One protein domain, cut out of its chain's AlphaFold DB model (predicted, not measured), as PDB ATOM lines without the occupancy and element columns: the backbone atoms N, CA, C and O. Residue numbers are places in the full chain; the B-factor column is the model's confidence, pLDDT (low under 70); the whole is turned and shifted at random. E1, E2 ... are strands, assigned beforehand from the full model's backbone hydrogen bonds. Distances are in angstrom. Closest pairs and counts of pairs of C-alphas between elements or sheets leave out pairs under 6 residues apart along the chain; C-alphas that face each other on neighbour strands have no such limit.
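AT A GLANCE: This is residues 361 to 422 of the 798 residues of the protein "Peptidase_C25 domain-containing protein" of Candidatus Aenigmarchaeota archaeon (UniProt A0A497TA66). This is an elongated domain with little regular structure: a long winding stretch, residues 361 to 400, leads into a small two-strand hairpin, E1 and E2, and the short strand E3 follows toward the far end. The 62 printed residues hold no named helix and three strands in the order E1, E2, E3, only 11 residues, all strand in class; E1 and E2 are antiparallel. It is compact by its radius of gyration of the C-alphas, 11.5 A, and spans 35 by 20 by 13 A.

HOW THE PARTS SIT: Residues 366 to 367 pair with 379 to 380, antiparallel. E1, residues 401 to 404, and E2, residues 407 to 410, form a hairpin at 137 degrees, with N 402 and O 409 2.8 A apart, within hydrogen-bond range. E3, residues 414 to 416, pairs with no named strand; its residues 415 to 416 pair with 421 to 422, antiparallel. The closest C-alphas of E2 and E3, His 407 and Trp 415, are 6.2 A apart.

IN THESE COORDINATES: E1 begins at C-alpha 401 (129.506, 189.692, 163.382) and is 9.1 A long; E2 is 10.1 A. E3, 6.3 A, ends at C-alpha 416 (122.983, 202.847, 165.916).

THE WHOLE: The farthest C-alphas, Asp 362 and Ser 418, are 38.4 A apart. The printed part has no cut, and both links between strands are tight. Mean pLDDT of the printed part is 76.6, with 16 residues under 70, among them 416 to 419.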
ATOM      1  N   GLU A 361     128.253 177.797 149.488       66.00
ATOM      2  CA  GLU A 361     129.708 177.676 149.628       66.00
ATOM      3  C   GLU A 361     130.421 177.226 148.341       66.00
ATOM      4  O   GLU A 361     131.384 177.880 147.935       66.00
ATOM      5  N   ASP A 362     129.923 176.195 147.647       67.06
ATOM      6  CA  ASP A 362     130.481 175.720 146.367       67.06
ATOM      7  C   ASP A 362     130.437 176.804 145.279       67.06
ATOM      8  O   ASP A 362     131.330 176.909 144.434       67.06
ATOM      9  N   LEU A 363     129.408 177.654 145.320       68.56
ATOM     10  CA  LEU A 363     129.234 178.796 144.420       68.56
ATOM     11  C   LEU A 363     130.001 180.046 144.876       68.56
ATOM     12  O   LEU A 363     129.896 181.099 144.241       68.56
ATOM     13  N   ASN A 364     130.780 179.952 145.958       77.62
ATOM     14  CA  ASN A 364     131.470 181.072 146.595       77.62
ATOM     15  C   ASN A 364     130.509 182.210 147.022       77.62
ATOM     16  O   ASN A 364     130.872 183.387 147.001       77.62
ATOM     17  N   LYS A 365     129.300 181.849 147.449       81.38
ATOM     18  CA  LYS A 365     128.183 182.678 147.931       81.38
ATOM     19  C   LYS A 365     127.840 182.346 149.395       81.38
ATOM     20  O   LYS A 365     128.466 181.483 150.002       81.38
ATOM     21  N   VAL A 366     126.849 183.028 149.967       72.19
ATOM     22  CA  VAL A 366     126.276 182.742 151.302       72.19
ATOM     23  C   VAL A 366     124.756 182.683 151.223       72.19
ATOM     24  O   VAL A 366     124.166 183.350 150.373       72.19
ATOM     25  N   CYS A 367     124.103 181.902 152.081       68.19
ATOM     26  CA  CYS A 367     122.646 181.816 152.044       68.19
ATOM     27  C   CYS A 367     122.014 183.057 152.676       68.19
ATOM     28  O   CYS A 367     122.153 183.271 153.874       68.19
ATOM     29  N   CYS A 368     121.350 183.884 151.873       69.75
ATOM     30  CA  CYS A 368     120.688 185.098 152.340       69.75
ATOM     31  C   CYS A 368     119.475 185.428 151.459       69.75
ATOM     32  O   CYS A 368     119.563 186.317 150.608       69.75
ATOM     33  N   PRO A 369     118.330 184.748 151.645       66.06
ATOM     34  CA  PRO A 369     117.157 184.897 150.774       66.06
ATOM     35  C   PRO A 369     116.545 186.300 150.821       66.06
ATOM     36  O   PRO A 369     115.906 186.753 149.878       66.06
ATOM     37  N   SER A 370     116.746 187.007 151.934       67.94
ATOM     38  CA  SER A 370     116.332 188.398 152.112       67.94
ATOM     39  C   SER A 370     117.207 189.391 151.339       67.94
ATOM     40  O   SER A 370     116.851 190.568 151.250       67.94
ATOM     41  N   SER A 371     118.350 188.957 150.797       77.38
ATOM     42  CA  SER A 371     119.229 189.820 150.017       77.38
ATOM     43  C   SER A 371     118.666 190.072 148.627       77.38
ATOM     44  O   SER A 371     118.179 189.166 147.953       77.38
ATOM     45  N   PHE A 372     118.793 191.309 148.159       83.19
ATOM     46  CA  PHE A 372     118.311 191.714 146.838       83.19
ATOM     47  C   PHE A 372     119.059 191.034 145.676       83.19
ATOM     48  O   PHE A 372     118.575 191.060 144.547       83.19
ATOM     49  N   ASP A 373     120.251 190.488 145.932       83.00
ATOM     50  CA  ASP A 373     121.096 189.780 144.966       83.00
ATOM     51  C   ASP A 373     121.018 188.252 145.102       83.00
ATOM     52  O   ASP A 373     121.821 187.544 144.487       83.00
ATOM     53  N   SER A 374     120.090 187.746 145.919       78.00
ATOM     54  CA  SER A 374     119.865 186.310 146.042       78.00
ATOM     55  C   SER A 374     119.374 185.720 144.717       78.00
ATOM     56  O   SER A 374     118.578 186.326 143.993       78.00
ATOM     57  N   ASP A 375     119.906 184.553 144.361       74.19
ATOM     58  CA  ASP A 375     119.435 183.790 143.206       74.19
ATOM     59  C   ASP A 375     118.180 182.966 143.538       74.19
ATOM     60  O   ASP A 375     117.633 183.036 144.638       74.19
ATOM     61  N   GLU A 376     117.711 182.176 142.569       63.78
ATOM     62  CA  GLU A 376     116.532 181.314 142.717       63.78
ATOM     63  C   GLU A 376     116.658 180.253 143.829       63.78
ATOM     64  O   GLU A 376     115.657 179.643 144.193       63.78
ATOM     65  N   PHE A 377     117.855 180.075 144.403       62.22
ATOM     66  CA  PHE A 377     118.144 179.158 145.508       62.22
ATOM     67  C   PHE A 377     118.372 179.883 146.850       62.22
ATOM     68  O   PHE A 377     118.703 179.254 147.855       62.22
ATOM     69  N   GLY A 378     118.212 181.211 146.886       65.25
ATOM     70  CA  GLY A 378     118.443 182.028 148.081       65.25
ATOM     71  C   GLY A 378     119.920 182.334 148.359       65.25
ATOM     72  O   GLY A 378     120.238 182.876 149.420       65.25
ATOM     73  N   CYS A 379     120.837 182.033 147.429       73.38
ATOM     74  CA  CYS A 379     122.266 182.297 147.595       73.38
ATOM     75  C   CYS A 379     122.636 183.718 147.139       73.38
ATOM     76  O   CYS A 379     122.521 184.080 145.966       73.38
ATOM     77  N   SER A 380     123.165 184.507 148.069       81.00
ATOM     78  CA  SER A 380     123.672 185.867 147.881       81.00
ATOM     79  C   SER A 380     125.161 185.866 147.532       81.00
ATOM     80  O   SER A 380     125.966 185.202 148.189       81.00
ATOM     81  N   GLY A 381     125.554 186.657 146.533       84.94
ATOM     82  CA  GLY A 381     126.963 186.915 146.218       84.94
ATOM     83  C   GLY A 381     127.627 187.897 147.185       84.94
ATOM     84  O   GLY A 381     128.853 187.918 147.305       84.94
ATOM     85  N   ILE A 382     126.834 188.697 147.897       87.94
ATOM     86  CA  ILE A 382     127.305 189.556 148.982       87.94
ATOM     87  C   ILE A 382     127.631 188.687 150.198       87.94
ATOM     88  O   ILE A 382     126.740 188.045 150.749       87.94
ATOM     89  N   LYS A 383     128.899 188.686 150.620       89.38
ATOM     90  CA  LYS A 383     129.407 187.965 151.794       89.38
ATOM     91  C   LYS A 383     130.639 188.642 152.390       89.38
ATOM     92  O   LYS A 383     131.145 189.613 151.823       89.38
ATOM     93  N   ASP A 384     131.133 188.119 153.513       88.62
ATOM     94  CA  ASP A 384     132.337 188.600 154.204       88.62
ATOM     95  C   ASP A 384     132.303 190.106 154.511       88.62
ATOM     96  O   ASP A 384     133.322 190.814 154.493       88.62
ATOM     97  N   LEU A 385     131.110 190.620 154.802       91.31
ATOM     98  CA  LEU A 385     130.901 192.017 155.128       91.31
ATOM     99  C   LEU A 385     131.591 192.351 156.454       91.31
ATOM    100  O   LEU A 385     131.369 191.724 157.491       91.31
ATOM    101  N   ASN A 386     132.451 193.369 156.409       91.00
ATOM    102  CA  ASN A 386     133.091 193.913 157.604       91.00
ATOM    103  C   ASN A 386     132.057 194.615 158.499       91.00
ATOM    104  O   ASN A 386     130.977 194.992 158.043       91.00
ATOM    105  N   ALA A 387     132.427 194.872 159.756       85.38
ATOM    106  CA  ALA A 387     131.601 195.656 160.666       85.38
ATOM    107  C   ALA A 387     131.161 196.982 160.017       85.38
ATOM    108  O   ALA A 387     131.920 197.573 159.243       85.38
ATOM    109  N   THR A 388     129.956 197.450 160.348       86.62
ATOM    110  CA  THR A 388     129.280 198.649 159.814       86.62
ATOM    111  C   THR A 388     128.846 198.568 158.346       86.62
ATOM    112  O   THR A 388     128.411 199.567 157.781       86.62
ATOM    113  N   LYS A 389     128.973 197.413 157.682       92.12
ATOM    114  CA  LYS A 389     128.520 197.250 156.291       92.12
ATOM    115  C   LYS A 389     127.090 196.763 156.209       92.12
ATOM    116  O   LYS A 389     126.675 195.963 157.036       92.12
ATOM    117  N   VAL A 390     126.386 197.242 155.181       88.31
ATOM    118  CA  VAL A 390     124.976 196.933 154.964       88.31
ATOM    119  C   VAL A 390     124.797 195.452 154.645       88.31
ATOM    120  O   VAL A 390     125.434 194.965 153.716       88.31
ATOM    121  N   CYS A 391     123.926 194.777 155.382       87.06
ATOM    122  CA  CYS A 391     123.585 193.367 155.247       87.06
ATOM    123  C   CYS A 391     122.062 193.176 155.250       87.06
ATOM    124  O   CYS A 391     121.301 194.038 155.691       87.06
ATOM    125  N   SER A 392     121.622 192.024 154.769       81.56
ATOM    126  CA  SER A 392     120.223 191.587 154.737       81.56
ATOM    127  C   SER A 392     119.969 190.398 155.669       81.56
ATOM    128  O   SER A 392     118.820 190.142 156.025       81.56
ATOM    129  N   CYS A 393     121.023 189.695 156.087       70.69
ATOM    130  CA  CYS A 393     120.992 188.597 157.051       70.69
ATOM    131  C   CYS A 393     122.395 188.357 157.644       70.69
ATOM    132  O   CYS A 393     123.389 188.910 157.158       70.69
ATOM    133  N   ASP A 394     122.470 187.534 158.693       75.56
ATOM    134  CA  ASP A 394     123.690 187.294 159.476       75.56
ATOM    135  C   ASP A 394     124.811 186.630 158.666       75.56
ATOM    136  O   ASP A 394     125.971 187.012 158.802       75.56
ATOM    137  N   SER A 395     124.469 185.703 157.769       78.69
ATOM    138  CA  SER A 395     125.427 184.937 156.956       78.69
ATOM    139  C   SER A 395     126.254 185.791 155.982       78.69
ATOM    140  O   SER A 395     127.299 185.352 155.503       78.69
ATOM    141  N   GLN A 396     125.826 187.023 155.685       85.06
ATOM    142  CA  GLN A 396     126.605 187.952 154.862       85.06
ATOM    143  C   GLN A 396     127.763 188.595 155.628       85.06
ATOM    144  O   GLN A 396     128.665 189.159 155.007       85.06
ATOM    145  N   CYS A 397     127.743 188.549 156.957       85.19
ATOM    146  CA  CYS A 397     128.739 189.172 157.813       85.19
ATOM    147  C   CYS A 397     129.942 188.247 158.058       85.19
ATOM    148  O   CYS A 397     129.816 187.027 158.053       85.19
ATOM    149  N   LYS A 398     131.133 188.823 158.280       88.62
ATOM    150  CA  LYS A 398     132.308 188.034 158.708       88.62
ATOM    151  C   LYS A 398     132.063 187.334 160.046       88.62
ATOM    152  O   LYS A 398     131.299 187.833 160.869       88.62
ATOM    153  N   GLU A 399     132.801 186.250 160.297       75.94
ATOM    154  CA  GLU A 399     132.801 185.541 161.584       75.94
ATOM    155  C   GLU A 399     132.856 186.505 162.785       75.94
ATOM    156  O   GLU A 399     133.663 187.440 162.824       75.94
ATOM    157  N   ASN A 400     132.013 186.238 163.788       72.25
ATOM    158  CA  ASN A 400     131.798 187.046 164.999       72.25
ATOM    159  C   ASN A 400     131.037 188.371 164.803       72.25
ATOM    160  O   ASN A 400     130.993 189.189 165.728       72.25
ATOM    161  N   LEU A 401     130.422 188.585 163.638       80.81
ATOM    162  CA  LEU A 401     129.506 189.692 163.382       80.81
ATOM    163  C   LEU A 401     128.088 189.161 163.100       80.81
ATOM    164  O   LEU A 401     127.927 188.144 162.436       80.81
ATOM    165  N   THR A 402     127.064 189.876 163.557       79.56
ATOM    166  CA  THR A 402     125.643 189.621 163.262       79.56
ATOM    167  C   THR A 402     125.023 190.819 162.555       79.56
ATOM    168  O   THR A 402     125.391 191.969 162.813       79.56
ATOM    169  N   CYS A 403     124.072 190.569 161.665       75.62
ATOM    170  CA  CYS A 403     123.347 191.589 160.934       75.62
ATOM    171  C   CYS A 403     122.275 192.227 161.823       75.62
ATOM    172  O   CYS A 403     121.246 191.643 162.145       75.62
ATOM    173  N   THR A 404     122.508 193.476 162.213       70.69
ATOM    174  CA  THR A 404     121.611 194.257 163.073       70.69
ATOM    175  C   THR A 404     121.234 195.551 162.361       70.69
ATOM    176  O   THR A 404     122.109 196.270 161.890       70.69
ATOM    177  N   SER A 405     119.939 195.851 162.226       70.38
ATOM    178  CA  SER A 405     119.457 197.048 161.500       70.38
ATOM    179  C   SER A 405     120.036 197.175 160.085       70.38
ATOM    180  O   SER A 405     120.487 198.248 159.670       70.38
ATOM    181  N   HIS A 406     120.080 196.059 159.360       83.62
ATOM    182  CA  HIS A 406     120.727 195.955 158.059       83.62
ATOM    183  C   HIS A 406     122.221 196.288 158.060       83.62
ATOM    184  O   HIS A 406     122.718 196.687 157.022       83.62
ATOM    185  N   HIS A 407     122.945 196.189 159.180       88.19
ATOM    186  CA  HIS A 407     124.394 196.397 159.230       88.19
ATOM    187  C   HIS A 407     125.100 195.329 160.075       88.19
ATOM    188  O   HIS A 407     124.642 194.965 161.156       88.19
ATOM    189  N   CYS A 408     126.247 194.839 159.608       86.44
ATOM    190  CA  CYS A 408     127.043 193.858 160.340       86.44
ATOM    191  C   CYS A 408     127.668 194.499 161.577       86.44
ATOM    192  O   CYS A 408     128.446 195.445 161.450       86.44
ATOM    193  N   CYS A 409     127.388 193.975 162.764       81.62
ATOM    194  CA  CYS A 409     127.966 194.444 164.019       81.62
ATOM    195  C   CYS A 409     128.572 193.299 164.822       81.62
ATOM    196  O   CYS A 409     128.080 192.182 164.717       81.62
ATOM    197  N   PRO A 410     129.633 193.545 165.617       80.50
ATOM    198  CA  PRO A 410     130.188 192.523 166.499       80.50
ATOM    199  C   PRO A 410     129.113 191.885 167.370       80.50
ATOM    200  O   PRO A 410     128.185 192.573 167.790       80.50
ATOM    201  N   ALA A 411     129.244 190.592 167.655       63.06
ATOM    202  CA  ALA A 411     128.312 189.889 168.529       63.06
ATOM    203  C   ALA A 411     128.108 190.659 169.852       63.06
ATOM    204  O   ALA A 411     129.067 190.989 170.551       63.06
ATOM    205  N   GLY A 412     126.850 190.983 170.172       55.84
ATOM    206  CA  GLY A 412     126.481 191.793 171.344       55.84
ATOM    207  C   GLY A 412     126.495 193.315 171.131       55.84
ATOM    208  O   GLY A 412     126.087 194.051 172.025       55.84
ATOM    209  N   MET A 413     126.904 193.799 169.958       71.88
ATOM    210  CA  MET A 413     126.738 195.183 169.513       71.88
ATOM    211  C   MET A 413     125.606 195.289 168.487       71.88
ATOM    212  O   MET A 413     125.243 194.317 167.830       71.88
ATOM    213  N   PHE A 414     125.064 196.490 168.318       70.31
ATOM    214  CA  PHE A 414     123.992 196.778 167.360       70.31
ATOM    215  C   PHE A 414     124.284 198.071 166.621       70.31
ATOM    216  O   PHE A 414     124.982 198.955 167.121       70.31
ATOM    217  N   TRP A 415     123.735 198.181 165.420       76.62
ATOM    218  CA  TRP A 415     123.869 199.373 164.607       76.62
ATOM    219  C   TRP A 415     122.989 200.508 165.129       76.62
ATOM    220  O   TRP A 415     121.758 200.422 165.103       76.62
ATOM    221  N   SER A 416     123.634 201.592 165.557       66.50
ATOM    222  CA  SER A 416     122.983 202.847 165.916       66.50
ATOM    223  C   SER A 416     122.956 203.776 164.705       66.50
ATOM    224  O   SER A 416     123.999 204.227 164.228       66.50
ATOM    225  N   SER A 417     121.759 204.101 164.208       63.50
ATOM    226  CA  SER A 417     121.587 205.036 163.087       63.50
ATOM    227  C   SER A 417     121.935 206.482 163.454       63.50
ATOM    228  O   SER A 417     122.323 207.254 162.579       63.50
ATOM    229  N   SER A 418     121.840 206.855 164.735       56.84
ATOM    230  CA  SER A 418     122.217 208.185 165.227       56.84
ATOM    231  C   SER A 418     123.730 208.356 165.352       56.84
ATOM    232  O   SER A 418     124.243 209.441 165.084       56.84
ATOM    233  N   GLU A 419     124.443 207.299 165.745       61.06
ATOM    234  CA  GLU A 419     125.905 207.308 165.896       61.06
ATOM    235  C   GLU A 419     126.636 206.815 164.641       61.06
ATOM    236  O   GLU A 419     127.851 206.973 164.530       61.06
ATOM    237  N   ASN A 420     125.893 206.245 163.685       75.50
ATOM    238  CA  ASN A 420     126.403 205.649 162.453       75.50
ATOM    239  C   ASN A 420     127.543 204.646 162.724       75.50
ATOM    240  O   ASN A 420     128.564 204.637 162.031       75.50
ATOM    241  N   ASN A 421     127.394 203.850 163.788       79.69
ATOM    242  CA  ASN A 421     128.389 202.887 164.249       79.69
ATOM    243  C   ASN A 421     127.734 201.724 165.019       79.69
ATOM    244  O   ASN A 421     126.590 201.823 165.468       79.69
ATOM    245  N   CYS A 422     128.476 200.631 165.195       76.06
ATOM    246  CA  CYS A 422     128.087 199.539 166.080       76.06
ATOM    247  C   CYS A 422     128.378 199.922 167.534       76.06
ATOM    248  O   CYS A 422     129.528 200.168 167.903       76.06
TER     249      CYS A 422